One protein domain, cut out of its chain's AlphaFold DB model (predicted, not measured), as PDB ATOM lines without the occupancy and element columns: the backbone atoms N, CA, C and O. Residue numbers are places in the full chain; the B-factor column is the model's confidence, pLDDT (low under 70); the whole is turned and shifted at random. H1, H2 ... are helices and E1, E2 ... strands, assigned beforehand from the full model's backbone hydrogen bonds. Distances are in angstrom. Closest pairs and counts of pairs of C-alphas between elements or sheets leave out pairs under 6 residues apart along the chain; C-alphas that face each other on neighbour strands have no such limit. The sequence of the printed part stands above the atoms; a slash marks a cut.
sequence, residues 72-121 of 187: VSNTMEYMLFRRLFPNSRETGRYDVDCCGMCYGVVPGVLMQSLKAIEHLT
ATOM      1  N   VAL A  72     313.905  62.958  35.371       92.25
ATOM      2  CA  VAL A  72     313.811  62.983  33.909       92.25
ATOM      3  C   VAL A  72     313.874  64.432  33.420       92.25
ATOM      4  O   VAL A  72     313.479  65.363  34.116       92.25
ATOM      5  N   SER A  73     314.458  64.643  32.250       90.31
ATOM      6  CA  SER A  73     314.819  65.965  31.739       90.31
ATOM      7  C   SER A  73     313.624  66.763  31.216       90.31
ATOM      8  O   SER A  73     313.618  67.987  31.327       90.31
ATOM      9  N   ASN A  74     312.617  66.096  30.644       91.62
ATOM     10  CA  ASN A  74     311.500  66.755  29.971       91.62
ATOM     11  C   ASN A  74     310.218  65.901  29.955       91.62
ATOM     12  O   ASN A  74     310.213  64.728  30.334       91.62
ATOM     13  N   THR A  75     309.121  66.495  29.474       93.69
ATOM     14  CA  THR A  75     307.798  65.856  29.390       93.69
ATOM     15  C   THR A  75     307.793  64.603  28.518       93.69
ATOM     16  O   THR A  75     307.126  63.629  28.855       93.69
ATOM     17  N   MET A  76     308.544  64.587  27.414       94.88
ATOM     18  CA  MET A  76     308.612  63.418  26.532       94.88
ATOM     19  C   MET A  76     309.254  62.232  27.257       94.88
ATOM     20  O   MET A  76     308.743  61.114  27.227       94.88
ATOM     21  N   GLU A  77     310.343  62.495  27.975       94.25
ATOM     22  CA  GLU A  77     311.036  61.500  28.779       94.25
ATOM     23  C   GLU A  77     310.183  61.013  29.953       94.25
ATOM     24  O   GLU A  77     310.178  59.823  30.250       94.25
ATOM     25  N   TYR A  78     309.388  61.893  30.567       93.75
ATOM     26  CA  TYR A  78     308.384  61.517  31.564       93.75
ATOM     27  C   TYR A  78     307.321  60.566  31.005       93.75
ATOM     28  O   TYR A  78     307.030  59.532  31.610       93.75
ATOM     29  N   MET A  79     306.762  60.875  29.835       93.69
ATOM     30  CA  MET A  79     305.770  60.010  29.193       93.69
ATOM     31  C   MET A  79     306.372  58.645  28.849       93.69
ATOM     32  O   MET A  79     305.749  57.606  29.087       93.69
ATOM     33  N   LEU A  80     307.615  58.632  28.358       93.69
ATOM     34  CA  LEU A  80     308.353  57.401  28.100       93.69
ATOM     35  C   LEU A  80     308.628  56.622  29.393       93.69
ATOM     36  O   LEU A  80     308.409  55.412  29.427       93.69
ATOM     37  N   PHE A  81     309.040  57.298  30.468       93.31
ATOM     38  CA  PHE A  81     309.230  56.702  31.788       93.31
ATOM     39  C   PHE A  81     307.953  56.006  32.252       93.31
ATOM     40  O   PHE A  81     307.996  54.827  32.587       93.31
ATOM     41  N   ARG A  82     306.804  56.690  32.200       91.31
ATOM     42  CA  ARG A  82     305.515  56.119  32.619       91.31
ATOM     43  C   ARG A  82     305.073  54.933  31.776       91.31
ATOM     44  O   ARG A  82     304.421  54.030  32.293       91.31
ATOM     45  N   ARG A  83     305.426  54.925  30.491       92.50
ATOM     46  CA  ARG A  83     305.139  53.806  29.593       92.50
ATOM     47  C   ARG A  83     306.022  52.591  29.884       92.50
ATOM     48  O   ARG A  83     305.534  51.468  29.829       92.50
ATOM     49  N   LEU A  84     307.308  52.806  30.163       90.69
ATOM     50  CA  LEU A  84     308.276  51.731  30.421       90.69
ATOM     51  C   LEU A  84     308.198  51.183  31.850       90.69
ATOM     52  O   LEU A  84     308.488  50.011  32.077       90.69
ATOM     53  N   PHE A  85     307.805  52.027  32.798       89.38
ATOM     54  CA  PHE A  85     307.697  51.719  34.217       89.38
ATOM     55  C   PHE A  85     306.289  52.093  34.690       89.38
ATOM     56  O   PHE A  85     306.115  53.099  35.382       89.38
ATOM     57  N   PRO A  86     305.260  51.326  34.274       84.62
ATOM     58  CA  PRO A  86     303.899  51.568  34.724       84.62
ATOM     59  C   PRO A  86     303.835  51.462  36.247       84.62
ATOM     60  O   PRO A  86     304.582  50.693  36.862       84.62
ATOM     61  N   ASN A  87     302.942  52.257  36.839       73.94
ATOM     62  CA  ASN A  87     302.840  52.429  38.283       73.94
ATOM     63  C   ASN A  87     302.908  51.087  39.013       73.94
ATOM     64  O   ASN A  87     302.142  50.157  38.748       73.94
ATOM     65  N   SER A  88     303.801  51.031  39.997       66.31
ATOM     66  CA  SER A  88     304.036  49.864  40.847       66.31
ATOM     67  C   SER A  88     302.774  49.280  41.473       66.31
ATOM     68  O   SER A  88     302.733  48.092  41.765       66.31
ATOM     69  N   ARG A  89     301.731  50.097  41.647       64.88
ATOM     70  CA  ARG A  89     300.443  49.694  42.219       64.88
ATOM     71  C   ARG A  89     299.757  48.576  41.442       64.88
ATOM     72  O   ARG A  89     299.087  47.759  42.056       64.88
ATOM     73  N   GLU A  90     299.923  48.541  40.125       66.94
ATOM     74  CA  GLU A  90     299.243  47.550  39.283       66.94
ATOM     75  C   GLU A  90     300.060  46.269  39.130       66.94
ATOM     76  O   GLU A  90     299.502  45.186  38.996       66.94
ATOM     77  N   THR A  91     301.390  46.378  39.158       70.81
ATOM     78  CA  THR A  91     302.272  45.257  38.800       70.81
ATOM     79  C   THR A  91     303.098  44.714  39.960       70.81
ATOM     80  O   THR A  91     303.605  43.601  39.862       70.81
ATOM     81  N   GLY A  92     303.303  45.491  41.028       73.88
ATOM     82  CA  GLY A  92     304.208  45.172  42.139       73.88
ATOM     83  C   GLY A  92     305.687  45.035  41.744       73.88
ATOM     84  O   GLY A  92     306.505  44.660  42.578       73.88
ATOM     85  N   ARG A  93     306.049  45.297  40.477       73.31
ATOM     86  CA  ARG A  93     307.373  44.965  39.916       73.31
ATOM     87  C   ARG A  93     308.415  46.064  40.054       73.31
ATOM     88  O   ARG A  93     309.605  45.763  40.071       73.31
ATOM     89  N   TYR A  94     307.984  47.318  40.102       75.12
ATOM     90  CA  TYR A  94     308.880  48.469  40.148       75.12
ATOM     91  C   TYR A  94     308.698  49.206  41.463       75.12
ATOM     92  O   TYR A  94     307.586  49.349  41.948       75.12
ATOM     93  N   ASP A  95     309.784  49.676  42.053       84.19
ATOM     94  CA  ASP A  95     309.785  50.383  43.328       84.19
ATOM     95  C   ASP A  95     310.037  51.878  43.145       84.19
ATOM     96  O   ASP A  95     310.488  52.530  44.080       84.19
ATOM     97  N   VAL A  96     309.751  52.429  41.963       87.62
ATOM     98  CA  VAL A  96     309.940  53.849  41.643       87.62
ATOM     99  C   VAL A  96     308.709  54.437  40.955       87.62
ATOM    100  O   VAL A  96     307.953  53.725  40.299       87.62
ATOM    101  N   ASP A  97     308.525  55.741  41.111       89.12
ATOM    102  CA  ASP A  97     307.497  56.558  40.467       89.12
ATOM    103  C   ASP A  97     308.131  57.897  40.046       89.12
ATOM    104  O   ASP A  97     309.198  58.268  40.542       89.12
ATOM    105  N   CYS A  98     307.504  58.624  39.124       89.75
ATOM    106  CA  CYS A  98     307.990  59.912  38.643       89.75
ATOM    107  C   CYS A  98     306.926  60.999  38.830       89.75
ATOM    108  O   CYS A  98     305.775  60.852  38.415       89.75
ATOM    109  N   CYS A  99     307.309  62.114  39.447       87.44
ATOM    110  CA  CYS A  99     306.436  63.262  39.648       87.44
ATOM    111  C   CYS A  99     306.142  63.953  38.306       87.44
ATOM    112  O   CYS A  99     307.065  64.369  37.610       87.44
ATOM    113  N   GLY A 100     304.862  64.136  37.965       86.81
ATOM    114  CA  GLY A 100     304.452  64.818  36.728       86.81
ATOM    115  C   GLY A 100     304.721  66.327  36.702       86.81
ATOM    116  O   GLY A 100     304.708  66.915  35.629       86.81
ATOM    117  N   MET A 101     304.991  66.938  37.860       86.12
ATOM    118  CA  MET A 101     305.245  68.380  37.980       86.12
ATOM    119  C   MET A 101     306.738  68.703  37.900       86.12
ATOM    120  O   MET A 101     307.164  69.533  37.105       86.12
ATOM    121  N   CYS A 102     307.555  68.043  38.728       86.38
ATOM    122  CA  CYS A 102     308.987  68.333  38.802       86.38
ATOM    123  C   CYS A 102     309.855  67.330  38.042       86.38
ATOM    124  O   CYS A 102     311.065  67.531  37.981       86.38
ATOM    125  N   TYR A 103     309.283  66.260  37.484       90.56
ATOM    126  CA  TYR A 103     310.021  65.182  36.818       90.56
ATOM    127  C   TYR A 103     310.983  64.405  37.733       90.56
ATOM    128  O   TYR A 103     311.823  63.645  37.254       90.56
ATOM    129  N   GLY A 104     310.877  64.585  39.052       89.69
ATOM    130  CA  GLY A 104     311.650  63.846  40.046       89.69
ATOM    131  C   GLY A 104     311.230  62.381  40.096       89.69
ATOM    132  O   GLY A 104     310.041  62.078  40.177       89.69
ATOM    133  N   VAL A 105     312.200  61.477  40.047       88.94
ATOM    134  CA  VAL A 105     312.023  60.034  40.210       88.94
ATOM    135  C   VAL A 105     312.263  59.697  41.677       88.94
ATOM    136  O   VAL A 105     313.320  59.994  42.233       88.94
ATOM    137  N   VAL A 106     311.267  59.092  42.313       86.38
ATOM    138  CA  VAL A 106     311.274  58.769  43.742       86.38
ATOM    139  C   VAL A 106     310.926  57.300  43.962       86.38
ATOM    140  O   VAL A 106     310.191  56.721  43.163       86.38
ATOM    141  N   PRO A 107     311.394  56.679  45.055       84.56
ATOM    142  CA  PRO A 107     310.914  55.367  45.455       84.56
ATOM    143  C   PRO A 107     309.387  55.347  45.628       84.56
ATOM    144  O   PRO A 107     308.809  56.205  46.295       84.56
ATOM    145  N   GLY A 108     308.718  54.337  45.072       79.94
ATOM    146  CA  GLY A 108     307.261  54.200  45.054       79.94
ATOM    147  C   GLY A 108     306.626  54.118  46.445       79.94
ATOM    148  O   GLY A 108     305.458  54.467  46.602       79.94
ATOM    149  N   VAL A 109     307.392  53.724  47.469       75.88
ATOM    150  CA  VAL A 109     306.957  53.753  48.878       75.88
ATOM    151  C   VAL A 109     306.731  55.177  49.395       75.88
ATOM    152  O   VAL A 109     305.818  55.391  50.184       75.88
ATOM    153  N   LEU A 110     307.496  56.165  48.915       69.81
ATOM    154  CA  LEU A 110     307.350  57.560  49.344       69.81
ATOM    155  C   LEU A 110     306.120  58.217  48.709       69.81
ATOM    156  O   LEU A 110     305.419  58.979  49.369       69.81
ATOM    157  N   MET A 111     305.796  57.866  47.461       67.81
ATOM    158  CA  MET A 111     304.660  58.451  46.733       67.81
ATOM    159  C   MET A 111     303.291  58.137  47.351       67.81
ATOM    160  O   MET A 111     302.348  58.912  47.187       67.81
ATOM    161  N   GLN A 112     303.155  57.022  48.074       66.69
ATOM    162  CA  GLN A 112     301.892  56.669  48.732       66.69
ATOM    163  C   GLN A 112     301.536  57.667  49.839       66.69
ATOM    164  O   GLN A 112     300.385  58.095  49.925       66.69
ATOM    165  N   SER A 113     302.534  58.095  50.611       65.62
ATOM    166  CA  SER A 113     302.372  59.101  51.659       65.62
ATOM    167  C   SER A 113     302.088  60.489  51.081       65.62
ATOM    168  O   SER A 113     301.282  61.226  51.638       65.62
ATOM    169  N   LEU A 114     302.697  60.839  49.940       65.31
ATOM    170  CA  LEU A 114     302.507  62.156  49.319       65.31
ATOM    171  C   LEU A 114     301.096  62.334  48.745       65.31
ATOM    172  O   LEU A 114     300.462  63.352  49.011       65.31
ATOM    173  N   LYS A 115     300.557  61.319  48.054       66.38
ATOM    174  CA  LYS A 115     299.180  61.353  47.524       66.38
ATOM    175  C   LYS A 115     298.128  61.413  48.633       66.38
ATOM    176  O   LYS A 115     297.110  62.081  48.475       66.38
ATOM    177  N   ALA A 116     298.375  60.752  49.767       65.75
ATOM    178  CA  ALA A 116     297.497  60.853  50.934       65.75
ATOM    179  C   ALA A 116     297.439  62.288  51.491       65.75
ATOM    180  O   ALA A 116     296.394  62.712  51.971       65.75
ATOM    181  N   ILE A 117     298.533  63.048  51.379       63.97
ATOM    182  CA  ILE A 117     298.603  64.452  51.801       63.97
ATOM    183  C   ILE A 117     297.957  65.379  50.758       63.97
ATOM    184  O   ILE A 117     297.212  66.276  51.143       63.97
ATOM    185  N   GLU A 118     298.165  65.146  49.454       64.62
ATOM    186  CA  GLU A 118     297.553  65.954  48.378       64.62
ATOM    187  C   GLU A 118     296.018  65.950  48.436       64.62
ATOM    188  O   GLU A 118     295.388  67.000  48.292       64.62
ATOM    189  N   HIS A 119     295.405  64.794  48.719       62.38
ATOM    190  CA  HIS A 119     293.952  64.692  48.897       62.38
ATOM    191  C   HIS A 119     293.429  65.509  50.092       62.38
ATOM    192  O   HIS A 119     292.286  65.965  50.062       62.38
ATOM    193  N   LEU A 120     294.255  65.729  51.120       58.97
ATOM    194  CA  LEU A 120     293.896  66.547  52.281       58.97
ATOM    195  C   LEU A 120     294.059  68.047  52.003       58.97
ATOM    196  O   LEU A 120     293.290  68.848  52.527       58.97
ATOM    197  N   THR A 121     295.019  68.442  51.162       59.91
ATOM    198  CA  THR A 121     295.269  69.854  50.829       59.91
ATOM    199  C   THR A 121     294.373  70.389  49.711       59.91
ATOM    200  O   THR A 121     294.034  71.567  49.727       59.91
TER     201      THR A 121
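AT A GLANCE: This is residues 72 to 121 of the 187 residues of an uncharacterized protein of Ascobolus immersus RN42 (UniProt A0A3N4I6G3). A hairpin of two short strands, E1 and E2, forms the middle, with helix H1 on one side and helix H3 on the other, where residues 113 to 121 of H3 stick out. The 50 printed residues run H1, H2, E1, E2, H3, mostly helix, with E1 and E2 antiparallel. The whole is compact, radius of gyration of the C-alphas 11.1 A, spanning 30 by 24 by 13 A.

IN THESE COORDINATES: H1, residues 75 to 84, begins at C-alpha (307.798, 65.856, 29.390) and is 14.2 A long. H2 is residues 88 to 91, E1 96 to 98, E2 105 to 107. H3, residues 108 to 121, 20.5 A long, ends at C-alpha (295.269, 69.854, 50.829).

HOW THE PARTS SIT: In the hairpin of E1 and E2, N 97 and O 106 are within hydrogen-bond range, 2.8 A. The closest C-alphas of H1 and E1, Tyr 78 and Cys 98, are 7.3 A apart; those of H2 and E1, Ser 88 and Val 96, 7.2 A; those of E1 and H3, Val 96 and Gly 108, 4.4 A. H1 and H3 are apart. Every O i to N i+4 pair is within range in H1, 7 of 10 in H3; H2 is too short for one.

THE WHOLE: The printed part has no cut and no long link. Residues 88 to 90 and 110 to 121 have pLDDT under 70.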